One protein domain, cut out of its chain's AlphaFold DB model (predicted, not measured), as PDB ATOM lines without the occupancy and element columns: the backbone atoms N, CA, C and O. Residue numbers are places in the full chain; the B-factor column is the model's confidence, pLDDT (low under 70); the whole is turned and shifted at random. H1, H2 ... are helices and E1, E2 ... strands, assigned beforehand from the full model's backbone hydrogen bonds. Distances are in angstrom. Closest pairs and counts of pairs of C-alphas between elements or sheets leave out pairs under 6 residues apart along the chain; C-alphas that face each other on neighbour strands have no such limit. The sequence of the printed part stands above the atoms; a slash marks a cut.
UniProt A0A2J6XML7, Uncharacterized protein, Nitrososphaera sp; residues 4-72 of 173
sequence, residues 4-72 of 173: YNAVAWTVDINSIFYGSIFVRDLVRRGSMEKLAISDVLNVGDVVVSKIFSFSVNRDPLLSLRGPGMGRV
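This is residues 4 to 72 of the 173 residues of an uncharacterized protein of Nitrososphaera sp (UniProt A0A2J6XML7). With little regular structure, this is two strand hairpins, E3-E4 and E1-E2, packed together where E4 crosses E2, with one short helix, H1, after E2 and a long loop, residues 27 to 49. You have 69 residues printed, in the order E1, E2, H1, E3, E4; both sheets are antiparallel, and the class is mostly strand, with 26 residues in named elements. It is compact, with a radius of gyration of the C-alphas of 12.0 A and spans of 35 by 25 by 23 A.

Find C-alpha 50 at (-22.732, 47.819, 7.484), where E3, residues 50 to 55, begins and runs 14.7 A. E4, residues 58 to 63, runs 15.4 A to C-alpha 63 at (-27.887, 46.930, 8.202). Look next at E1, residues 8 to 12, 13.2 A; E2, residues 18 to 22, 13.1 A; and H1, residues 23 to 26, 5.5 A.

In the hairpin E3 and E4, N 52 and O 61 are 2.8 A apart, within hydrogen-bond range. E4 and E2 touch, closest at the C-alphas of Pro 60 and Gly 19, 4.9 A. In the hairpin E2 and E1, see N 11 and O 19 within hydrogen-bond range, 2.8 A. H1 is too short for an O i to N i+4 pair; its one O i to N i+3 pair is within range.

The printed part has no cut. The link from H1 to E3 is long, and pLDDT is under 70 at residues 27 to 36 and 38.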
ATOM      1  N   TYR A   4     -30.816  39.255  21.947       89.56
ATOM      2  CA  TYR A   4     -31.928  39.682  21.099       89.56
ATOM      3  C   TYR A   4     -33.234  39.846  21.867       89.56
ATOM      4  O   TYR A   4     -33.509  39.171  22.852       89.56
ATOM      5  N   ASN A   5     -34.087  40.727  21.354       86.69
ATOM      6  CA  ASN A   5     -35.460  40.888  21.810       86.69
ATOM      7  C   ASN A   5     -36.430  40.838  20.620       86.69
ATOM      8  O   ASN A   5     -36.037  40.605  19.478       86.69
ATOM      9  N   ALA A   6     -37.715  41.076  20.882       81.25
ATOM     10  CA  ALA A   6     -38.766  41.005  19.866       81.25
ATOM     11  C   ALA A   6     -38.610  42.012  18.702       81.25
ATOM     12  O   ALA A   6     -39.288  41.886  17.685       81.25
ATOM     13  N   VAL A   7     -37.763  43.034  18.842       84.06
ATOM     14  CA  VAL A   7     -37.669  44.159  17.898       84.06
ATOM     15  C   VAL A   7     -36.276  44.285  17.280       84.06
ATOM     16  O   VAL A   7     -36.148  44.767  16.147       84.06
ATOM     17  N   ALA A   8     -35.234  43.866  17.998       88.50
ATOM     18  CA  ALA A   8     -33.851  44.061  17.597       88.50
ATOM     19  C   ALA A   8     -32.920  42.941  18.067       88.50
ATOM     20  O   ALA A   8     -33.106  42.341  19.126       88.50
ATOM     21  N   TRP A   9     -31.864  42.752  17.284       91.94
ATOM     22  CA  TRP A   9     -30.675  41.998  17.648       91.94
ATOM     23  C   TRP A   9     -29.560  42.956  18.069       91.94
ATOM     24  O   TRP A   9     -29.274  43.923  17.359       91.94
ATOM     25  N   THR A  10     -28.901  42.650  19.181       93.69
ATOM     26  CA  THR A  10     -27.716  43.346  19.685       93.69
ATOM     27  C   THR A  10     -26.459  42.584  19.279       93.69
ATOM     28  O   THR A  10     -26.316  41.380  19.511       93.69
ATOM     29  N   VAL A  11     -25.520  43.291  18.663       94.44
ATOM     30  CA  VAL A  11     -24.294  42.735  18.097       94.44
ATOM     31  C   VAL A  11     -23.094  43.428  18.724       94.44
ATOM     32  O   VAL A  11     -22.953  44.645  18.636       94.44
ATOM     33  N   ASP A  12     -22.196  42.649  19.319       94.62
ATOM     34  CA  ASP A  12     -20.858  43.134  19.647       94.62
ATOM     35  C   ASP A  12     -20.079  43.419  18.354       94.62
ATOM     36  O   ASP A  12     -19.844  42.525  17.535       94.62
ATOM     37  N   ILE A  13     -19.710  44.686  18.168       93.62
ATOM     38  CA  ILE A  13     -18.948  45.176  17.017       93.62
ATOM     39  C   ILE A  13     -17.470  45.412  17.354       93.62
ATOM     40  O   ILE A  13     -16.787  46.074  16.576       93.62
ATOM     41  N   ASN A  14     -16.964  44.870  18.466       93.38
ATOM     42  CA  ASN A  14     -15.590  45.040  18.943       93.38
ATOM     43  C   ASN A  14     -15.225  46.525  19.143       93.38
ATOM     44  O   ASN A  14     -14.219  47.022  18.630       93.38
ATOM     45  N   SER A  15     -16.098  47.260  19.837       89.75
ATOM     46  CA  SER A  15     -15.948  48.693  20.120       89.75
ATOM     47  C   SER A  15     -16.510  49.048  21.503       89.75
ATOM     48  O   SER A  15     -17.015  48.180  22.206       89.75
ATOM     49  N   ILE A  16     -16.456  50.326  21.892       89.94
ATOM     50  CA  ILE A  16     -17.120  50.814  23.117       89.94
ATOM     51  C   ILE A  16     -18.655  50.825  23.011       89.94
ATOM     52  O   ILE A  16     -19.336  50.906  24.028       89.94
ATOM     53  N   PHE A  17     -19.190  50.769  21.789       92.12
ATOM     54  CA  PHE A  17     -20.618  50.689  21.498       92.12
ATOM     55  C   PHE A  17     -21.000  49.288  21.022       92.12
ATOM     56  O   PHE A  17     -20.198  48.602  20.378       92.12
ATOM     57  N   TYR A  18     -22.262  48.927  21.245       93.50
ATOM     58  CA  TYR A  18     -22.902  47.777  20.612       93.50
ATOM     59  C   TYR A  18     -23.652  48.217  19.356       93.50
ATOM     60  O   TYR A  18     -24.140  49.337  19.269       93.50
ATOM     61  N   GLY A  19     -23.755  47.338  18.365       93.69
ATOM     62  CA  GLY A  19     -24.582  47.572  17.189       93.69
ATOM     63  C   GLY A  19     -25.979  46.983  17.359       93.69
ATOM     64  O   GLY A  19     -26.130  45.894  17.904       93.69
ATOM     65  N   SER A  20     -26.998  47.663  16.846       93.25
ATOM     66  CA  SER A  20     -28.375  47.156  16.806       93.25
ATOM     67  C   SER A  20     -28.791  46.835  15.374       93.25
ATOM     68  O   SER A  20     -28.589  47.660  14.489       93.25
ATOM     69  N   ILE A  21     -29.412  45.681  15.129       91.38
ATOM     70  CA  ILE A  21     -30.069  45.342  13.855       91.38
ATOM     71  C   ILE A  21     -31.564  45.212  14.124       91.38
ATOM     72  O   ILE A  21     -31.973  44.373  14.924       91.38
ATOM     73  N   PHE A  22     -32.402  46.001  13.450       88.88
ATOM     74  CA  PHE A  22     -33.848  45.875  13.622       88.88
ATOM     75  C   PHE A  22     -34.436  44.758  12.761       88.88
ATOM     76  O   PHE A  22     -34.178  44.675  11.560       88.88
ATOM     77  N   VAL A  23     -35.335  43.967  13.350       83.56
ATOM     78  CA  VAL A  23     -36.027  42.860  12.667       83.56
ATOM     79  C   VAL A  23     -36.776  43.351  11.424       83.56
ATOM     80  O   VAL A  23     -36.696  42.748  10.351       83.56
ATOM     81  N   ARG A  24     -37.425  44.520  11.528       80.12
ATOM     82  CA  ARG A  24     -38.147  45.165  10.417       80.12
ATOM     83  C   ARG A  24     -37.267  45.494   9.207       80.12
ATOM     84  O   ARG A  24     -37.793  45.680   8.114       80.12
ATOM     85  N   ASP A  25     -35.952  45.631   9.401       76.38
ATOM     86  CA  ASP A  25     -35.043  45.999   8.318       76.38
ATOM     87  C   ASP A  25     -34.653  44.792   7.456       76.38
ATOM     88  O   ASP A  25     -34.280  44.984   6.293       76.38
ATOM     89  N   LEU A  26     -34.809  43.581   8.000       70.19
ATOM     90  CA  LEU A  26     -34.475  42.308   7.368       70.19
ATOM     91  C   LEU A  26     -35.705  41.590   6.792       70.19
ATOM     92  O   LEU A  26     -35.644  41.034   5.697       70.19
ATOM     93  N   VAL A  27     -36.839  41.630   7.498       64.75
ATOM     94  CA  VAL A  27     -38.071  40.962   7.064       64.75
ATOM     95  C   VAL A  27     -38.815  41.841   6.054       64.75
ATOM     96  O   VAL A  27     -39.252  42.949   6.374       64.75
ATOM     97  N   ARG A  28     -38.997  41.357   4.814       58.12
ATOM     98  CA  ARG A  28     -39.878  42.018   3.831       58.12
ATOM     99  C   ARG A  28     -41.287  42.151   4.419       58.12
ATOM    100  O   ARG A  28     -41.811  41.205   5.007       58.12
ATOM    101  N   ARG A  29     -41.916  43.321   4.224       48.56
ATOM    102  CA  ARG A  29     -43.317  43.570   4.610       48.56
ATOM    103  C   ARG A  29     -44.192  42.421   4.076       48.56
ATOM    104  O   ARG A  29     -44.264  42.245   2.864       48.56
ATOM    105  N   GLY A  30     -44.792  41.637   4.976       47.91
ATOM    106  CA  GLY A  30     -45.663  40.495   4.652       47.91
ATOM    107  C   GLY A  30     -45.176  39.108   5.102       47.91
ATOM    108  O   GLY A  30     -45.956  38.166   5.042       47.91
ATOM    109  N   SER A  31     -43.935  38.957   5.585       52.09
ATOM    110  CA  SER A  31     -43.396  37.657   6.051       52.09
ATOM    111  C   SER A  31     -43.154  37.582   7.568       52.09
ATOM    112  O   SER A  31     -42.661  36.568   8.054       52.09
ATOM    113  N   MET A  32     -43.507  38.637   8.320       51.69
ATOM    114  CA  MET A  32     -43.314  38.703   9.782       51.69
ATOM    115  C   MET A  32     -44.156  37.688  10.560       51.69
ATOM    116  O   MET A  32     -43.775  37.315  11.659       51.69
ATOM    117  N   GLU A  33     -45.273  37.220  10.004       52.69
ATOM    118  CA  GLU A  33     -46.211  36.355  10.733       52.69
ATOM    119  C   GLU A  33     -45.734  34.899  10.876       52.69
ATOM    120  O   GLU A  33     -46.382  34.121  11.571       52.69
ATOM    121  N   LYS A  34     -44.626  34.498  10.227       51.12
ATOM    122  CA  LYS A  34     -44.217  33.079  10.144       51.12
ATOM    123  C   LYS A  34     -42.765  32.757  10.504       51.12
ATOM    124  O   LYS A  34     -42.421  31.582  10.502       51.12
ATOM    125  N   LEU A  35     -41.918  33.745  10.786       56.50
ATOM    126  CA  LEU A  35     -40.506  33.509  11.109       56.50
ATOM    127  C   LEU A  35     -40.244  33.905  12.557       56.50
ATOM    128  O   LEU A  35     -40.418  35.074  12.911       56.50
ATOM    129  N   ALA A  36     -39.819  32.949  13.387       64.44
ATOM    130  CA  ALA A  36     -39.304  33.303  14.697       64.44
ATOM    131  C   ALA A  36     -37.987  34.070  14.502       64.44
ATOM    132  O   ALA A  36     -37.175  33.752  13.637       64.44
ATOM    133  N   ILE A  37     -37.766  35.108  15.305       70.44
ATOM    134  CA  ILE A  37     -36.555  35.948  15.248       70.44
ATOM    135  C   ILE A  37     -35.285  35.096  15.443       70.44
ATOM    136  O   ILE A  37     -34.264  35.337  14.798       70.44
ATOM    137  N   SER A  38     -35.385  34.047  16.263       69.75
ATOM    138  CA  SER A  38     -34.349  33.027  16.470       69.75
ATOM    139  C   SER A  38     -34.012  32.215  15.217       69.75
ATOM    140  O   SER A  38     -32.903  31.711  15.091       69.75
ATOM    141  N   ASP A  39     -34.923  32.090  14.252       74.00
ATOM    142  CA  ASP A  39     -34.653  31.309  13.037       74.00
ATOM    143  C   ASP A  39     -33.683  32.042  12.099       74.00
ATOM    144  O   ASP A  39     -33.091  31.439  11.201       74.00
ATOM    145  N   VAL A  40     -33.507  33.351  12.307       78.62
ATOM    146  CA  VAL A  40     -32.699  34.207  11.440       78.62
ATOM    147  C   VAL A  40     -31.290  34.418  11.992       78.62
ATOM    148  O   VAL A  40     -30.315  34.199  11.271       78.62
ATOM    149  N   LEU A  41     -31.175  34.834  13.255       85.00
ATOM    150  CA  LEU A  41     -29.904  35.037  13.952       85.00
ATOM    151  C   LEU A  41     -30.031  34.606  15.412       85.00
ATOM    152  O   LEU A  41     -30.969  35.018  16.097       85.00
ATOM    153  N   ASN A  42     -29.040  33.854  15.889       87.88
ATOM    154  CA  ASN A  42     -28.942  33.386  17.269       87.88
ATOM    155  C   ASN A  42     -27.728  33.972  17.992       87.88
ATOM    156  O   ASN A  42     -26.768  34.448  17.384       87.88
ATOM    157  N   VAL A  43     -27.767  33.930  19.325       91.00
ATOM    158  CA  VAL A  43     -26.617  34.286  20.165       91.00
ATOM    159  C   VAL A  43     -25.422  33.409  19.786       91.00
ATOM    160  O   VAL A  43     -25.553  32.199  19.639       91.00
ATOM    161  N   GLY A  44     -24.256  34.034  19.613       90.00
ATOM    162  CA  GLY A  44     -23.040  33.383  19.116       90.00
ATOM    163  C   GLY A  44     -22.801  33.541  17.612       90.00
ATOM    164  O   GLY A  44     -21.649  33.475  17.189       90.00
ATOM    165  N   ASP A  45     -23.826  33.858  16.812       91.56
ATOM    166  CA  ASP A  45     -23.662  34.014  15.363       91.56
ATOM    167  C   ASP A  45     -22.740  35.192  15.006       91.56
ATOM    168  O   ASP A  45     -22.811  36.286  15.589       91.56
ATOM    169  N   VAL A  46     -21.901  34.990  13.990       93.62
ATOM    170  CA  VAL A  46     -21.080  36.041  13.378       93.62
ATOM    171  C   VAL A  46     -21.824  36.608  12.174       93.62
ATOM    172  O   VAL A  46     -22.415  35.876  11.381       93.62
ATOM    173  N   VAL A  47     -21.818  37.933  12.040       93.12
ATOM    174  CA  VAL A  47     -22.622  38.634  11.038       93.12
ATOM    175  C   VAL A  47     -21.788  39.710  10.357       93.12
ATOM    176  O   VAL A  47     -21.197  40.561  11.023       93.12
ATOM    177  N   VAL A  48     -21.779  39.697   9.025       93.88
ATOM    178  CA  VAL A  48     -21.225  40.775   8.204       93.88
ATOM    179  C   VAL A  48     -22.324  41.807   7.990       93.88
ATOM    180  O   VAL A  48     -23.397  41.499   7.467       93.88
ATOM    181  N   SER A  49     -22.072  43.035   8.431       93.25
ATOM    182  CA  SER A  49     -23.045  44.123   8.375       93.25
ATOM    183  C   SER A  49     -22.370  45.456   8.081       93.25
ATOM    184  O   SER A  49     -21.156  45.614   8.237       93.25
ATOM    185  N   LYS A  50     -23.174  46.438   7.676       92.81
ATOM    186  CA  LYS A  50     -22.732  47.819   7.484       92.81
ATOM    187  C   LYS A  50     -23.363  48.728   8.528       92.81
ATOM    188  O   LYS A  50     -24.544  48.587   8.837       92.81
ATOM    189  N   ILE A  51     -22.610  49.721   8.998       92.88
ATOM    190  CA  ILE A  51     -23.171  50.816   9.795       92.88
ATOM    191  C   ILE A  51     -24.090  51.650   8.892       92.88
ATOM    192  O   ILE A  51     -23.640  52.255   7.918       92.88
ATOM    193  N   PHE A  52     -25.384  51.653   9.202       90.75
ATOM    194  CA  PHE A  52     -26.404  52.436   8.510       90.75
ATOM    195  C   PHE A  52     -26.504  53.855   9.071       90.75
ATOM    196  O   PHE A  52     -26.598  54.817   8.313       90.75
ATOM    197  N   SER A  53     -26.470  53.996  10.396       89.38
ATOM    198  CA  SER A  53     -26.499  55.293  11.071       89.38
ATOM    199  C   SER A  53     -25.747  55.218  12.392       89.38
ATOM    200  O   SER A  53     -25.768  54.190  13.066       89.38
ATOM    201  N   PHE A  54     -25.091  56.311  12.763       90.44
ATOM    202  CA  PHE A  54     -24.376  56.438  14.024       90.44
ATOM    203  C   PHE A  54     -24.584  57.837  14.608       90.44
ATOM    204  O   PHE A  54     -24.625  58.829  13.881       90.44
ATOM    205  N   SER A  55     -24.715  57.906  15.930       87.19
ATOM    206  CA  SER A  55     -24.741  59.144  16.704       87.19
ATOM    207  C   SER A  55     -24.056  58.884  18.038       87.19
ATOM    208  O   SER A  55     -24.223  57.814  18.597       87.19
ATOM    209  N   VAL A  56     -23.328  59.857  18.585       83.19
ATOM    210  CA  VAL A  56     -22.584  59.684  19.850       83.19
ATOM    211  C   VAL A  56     -23.493  59.286  21.024       83.19
ATOM    212  O   VAL A  56     -23.053  58.597  21.935       83.19
ATOM    213  N   ASN A  57     -24.772  59.672  20.977       87.19
ATOM    214  CA  ASN A  57     -25.740  59.425  22.049       87.19
ATOM    215  C   ASN A  57     -26.599  58.171  21.825       87.19
ATOM    216  O   ASN A  57     -27.573  57.971  22.551       87.19
ATOM    217  N   ARG A  58     -26.336  57.384  20.775       84.75
ATOM    218  CA  ARG A  58     -27.126  56.194  20.442       84.75
ATOM    219  C   ARG A  58     -26.248  55.087  19.890       84.75
ATOM    220  O   ARG A  58     -25.319  55.343  19.132       84.75
ATOM    221  N   ASP A  59     -26.627  53.855  20.189       87.94
ATOM    222  CA  ASP A  59     -25.974  52.692  19.608       87.94
ATOM    223  C   ASP A  59     -26.046  52.725  18.066       87.94
ATOM    224  O   ASP A  59     -27.094  53.071  17.500       87.94
ATOM    225  N   PRO A  60     -24.938  52.406  17.365       93.38
ATOM    226  CA  PRO A  60     -24.917  52.279  15.918       93.38
ATOM    227  C   PRO A  60     -26.036  51.375  15.397       93.38
ATOM    228  O   PRO A  60     -26.185  50.224  15.812       93.38
ATOM    229  N   LEU A  61     -26.783  51.873  14.415       93.25
ATOM    230  CA  LEU A  61     -27.745  51.070  13.676       93.25
ATOM    231  C   LEU A  61     -27.015  50.343  12.547       93.25
ATOM    232  O   LEU A  61     -26.400  50.974  11.685       93.25
ATOM    233  N   LEU A  62     -27.100  49.020  12.548       93.50
ATOM    234  CA  LEU A  62     -26.505  48.129  11.566       93.50
ATOM    235  C   LEU A  62     -27.543  47.688  10.529       93.50
ATOM    236  O   LEU A  62     -28.728  47.535  10.822       93.50
ATOM    237  N   SER A  63     -27.082  47.449   9.305       89.62
ATOM    238  CA  SER A  63     -27.887  46.930   8.202       89.62
ATOM    239  C   SER A  63     -27.234  45.695   7.597       89.62
ATOM    240  O   SER A  63     -26.028  45.671   7.347       89.62
ATOM    241  N   LEU A  64     -28.066  44.693   7.314       88.06
ATOM    242  CA  LEU A  64     -27.699  43.476   6.582       88.06
ATOM    243  C   LEU A  64     -28.067  43.551   5.098       88.06
ATOM    244  O   LEU A  64     -28.008  42.555   4.387       88.06
ATOM    245  N   ARG A  65     -28.489  44.724   4.615       83.94
ATOM    246  CA  ARG A  65     -28.814  44.912   3.202       83.94
ATOM    247  C   ARG A  65     -27.544  45.171   2.405       83.94
ATOM    248  O   ARG A  65     -26.799  46.101   2.712       83.94
ATOM    249  N   GLY A  66     -27.367  44.415   1.331       81.38
ATOM    250  CA  GLY A  66     -26.295  44.612   0.362       81.38
ATOM    251  C   GLY A  66     -25.609  43.300  -0.015       81.38
ATOM    252  O   GLY A  66     -25.804  42.288   0.656       81.38
ATOM    253  N   PRO A  67     -24.820  43.304  -1.098       82.94
ATOM    254  CA  PRO A  67     -24.035  42.141  -1.491       82.94
ATOM    255  C   PRO A  67     -22.988  41.814  -0.417       82.94
ATOM    256  O   PRO A  67     -22.352  42.720   0.123       82.94
ATOM    257  N   GLY A  68     -22.827  40.526  -0.104       82.94
ATOM    258  CA  GLY A  68     -21.857  40.040   0.890       82.94
ATOM    259  C   GLY A  68     -22.227  40.311   2.355       82.94
ATOM    260  O   GLY A  68     -21.427  40.033   3.241       82.94
ATOM    261  N   MET A  69     -23.419  40.849   2.625       89.12
ATOM    262  CA  MET A  69     -23.929  41.062   3.982       89.12
ATOM    263  C   MET A  69     -24.787  39.875   4.425       89.12
ATOM    264  O   MET A  69     -25.486  39.272   3.610       89.12
ATOM    265  N   GLY A  70     -24.779  39.569   5.721       88.19
ATOM    266  CA  GLY A  70     -25.579  38.486   6.290       88.19
ATOM    267  C   GLY A  70     -24.832  37.659   7.329       88.19
ATOM    268  O   GLY A  70     -23.758  38.032   7.804       88.19
ATOM    269  N   ARG A  71     -25.439  36.532   7.709       90.94
ATOM    270  CA  ARG A  71     -24.845  35.583   8.653       90.94
ATOM    271  C   ARG A  71     -23.667  34.863   8.004       90.94
ATOM    272  O   ARG A  71     -23.787  34.353   6.893       90.94
ATOM    273  N   VAL A  72     -22.566  34.771   8.735       92.81
ATOM    274  CA  VAL A  72     -21.406  33.958   8.369       92.81
ATOM    275  C   VAL A  72     -21.692  32.518   8.770       92.81
ATOM    276  O   VAL A  72     -21.912  32.235   9.943       92.81
TER     277      VAL A  72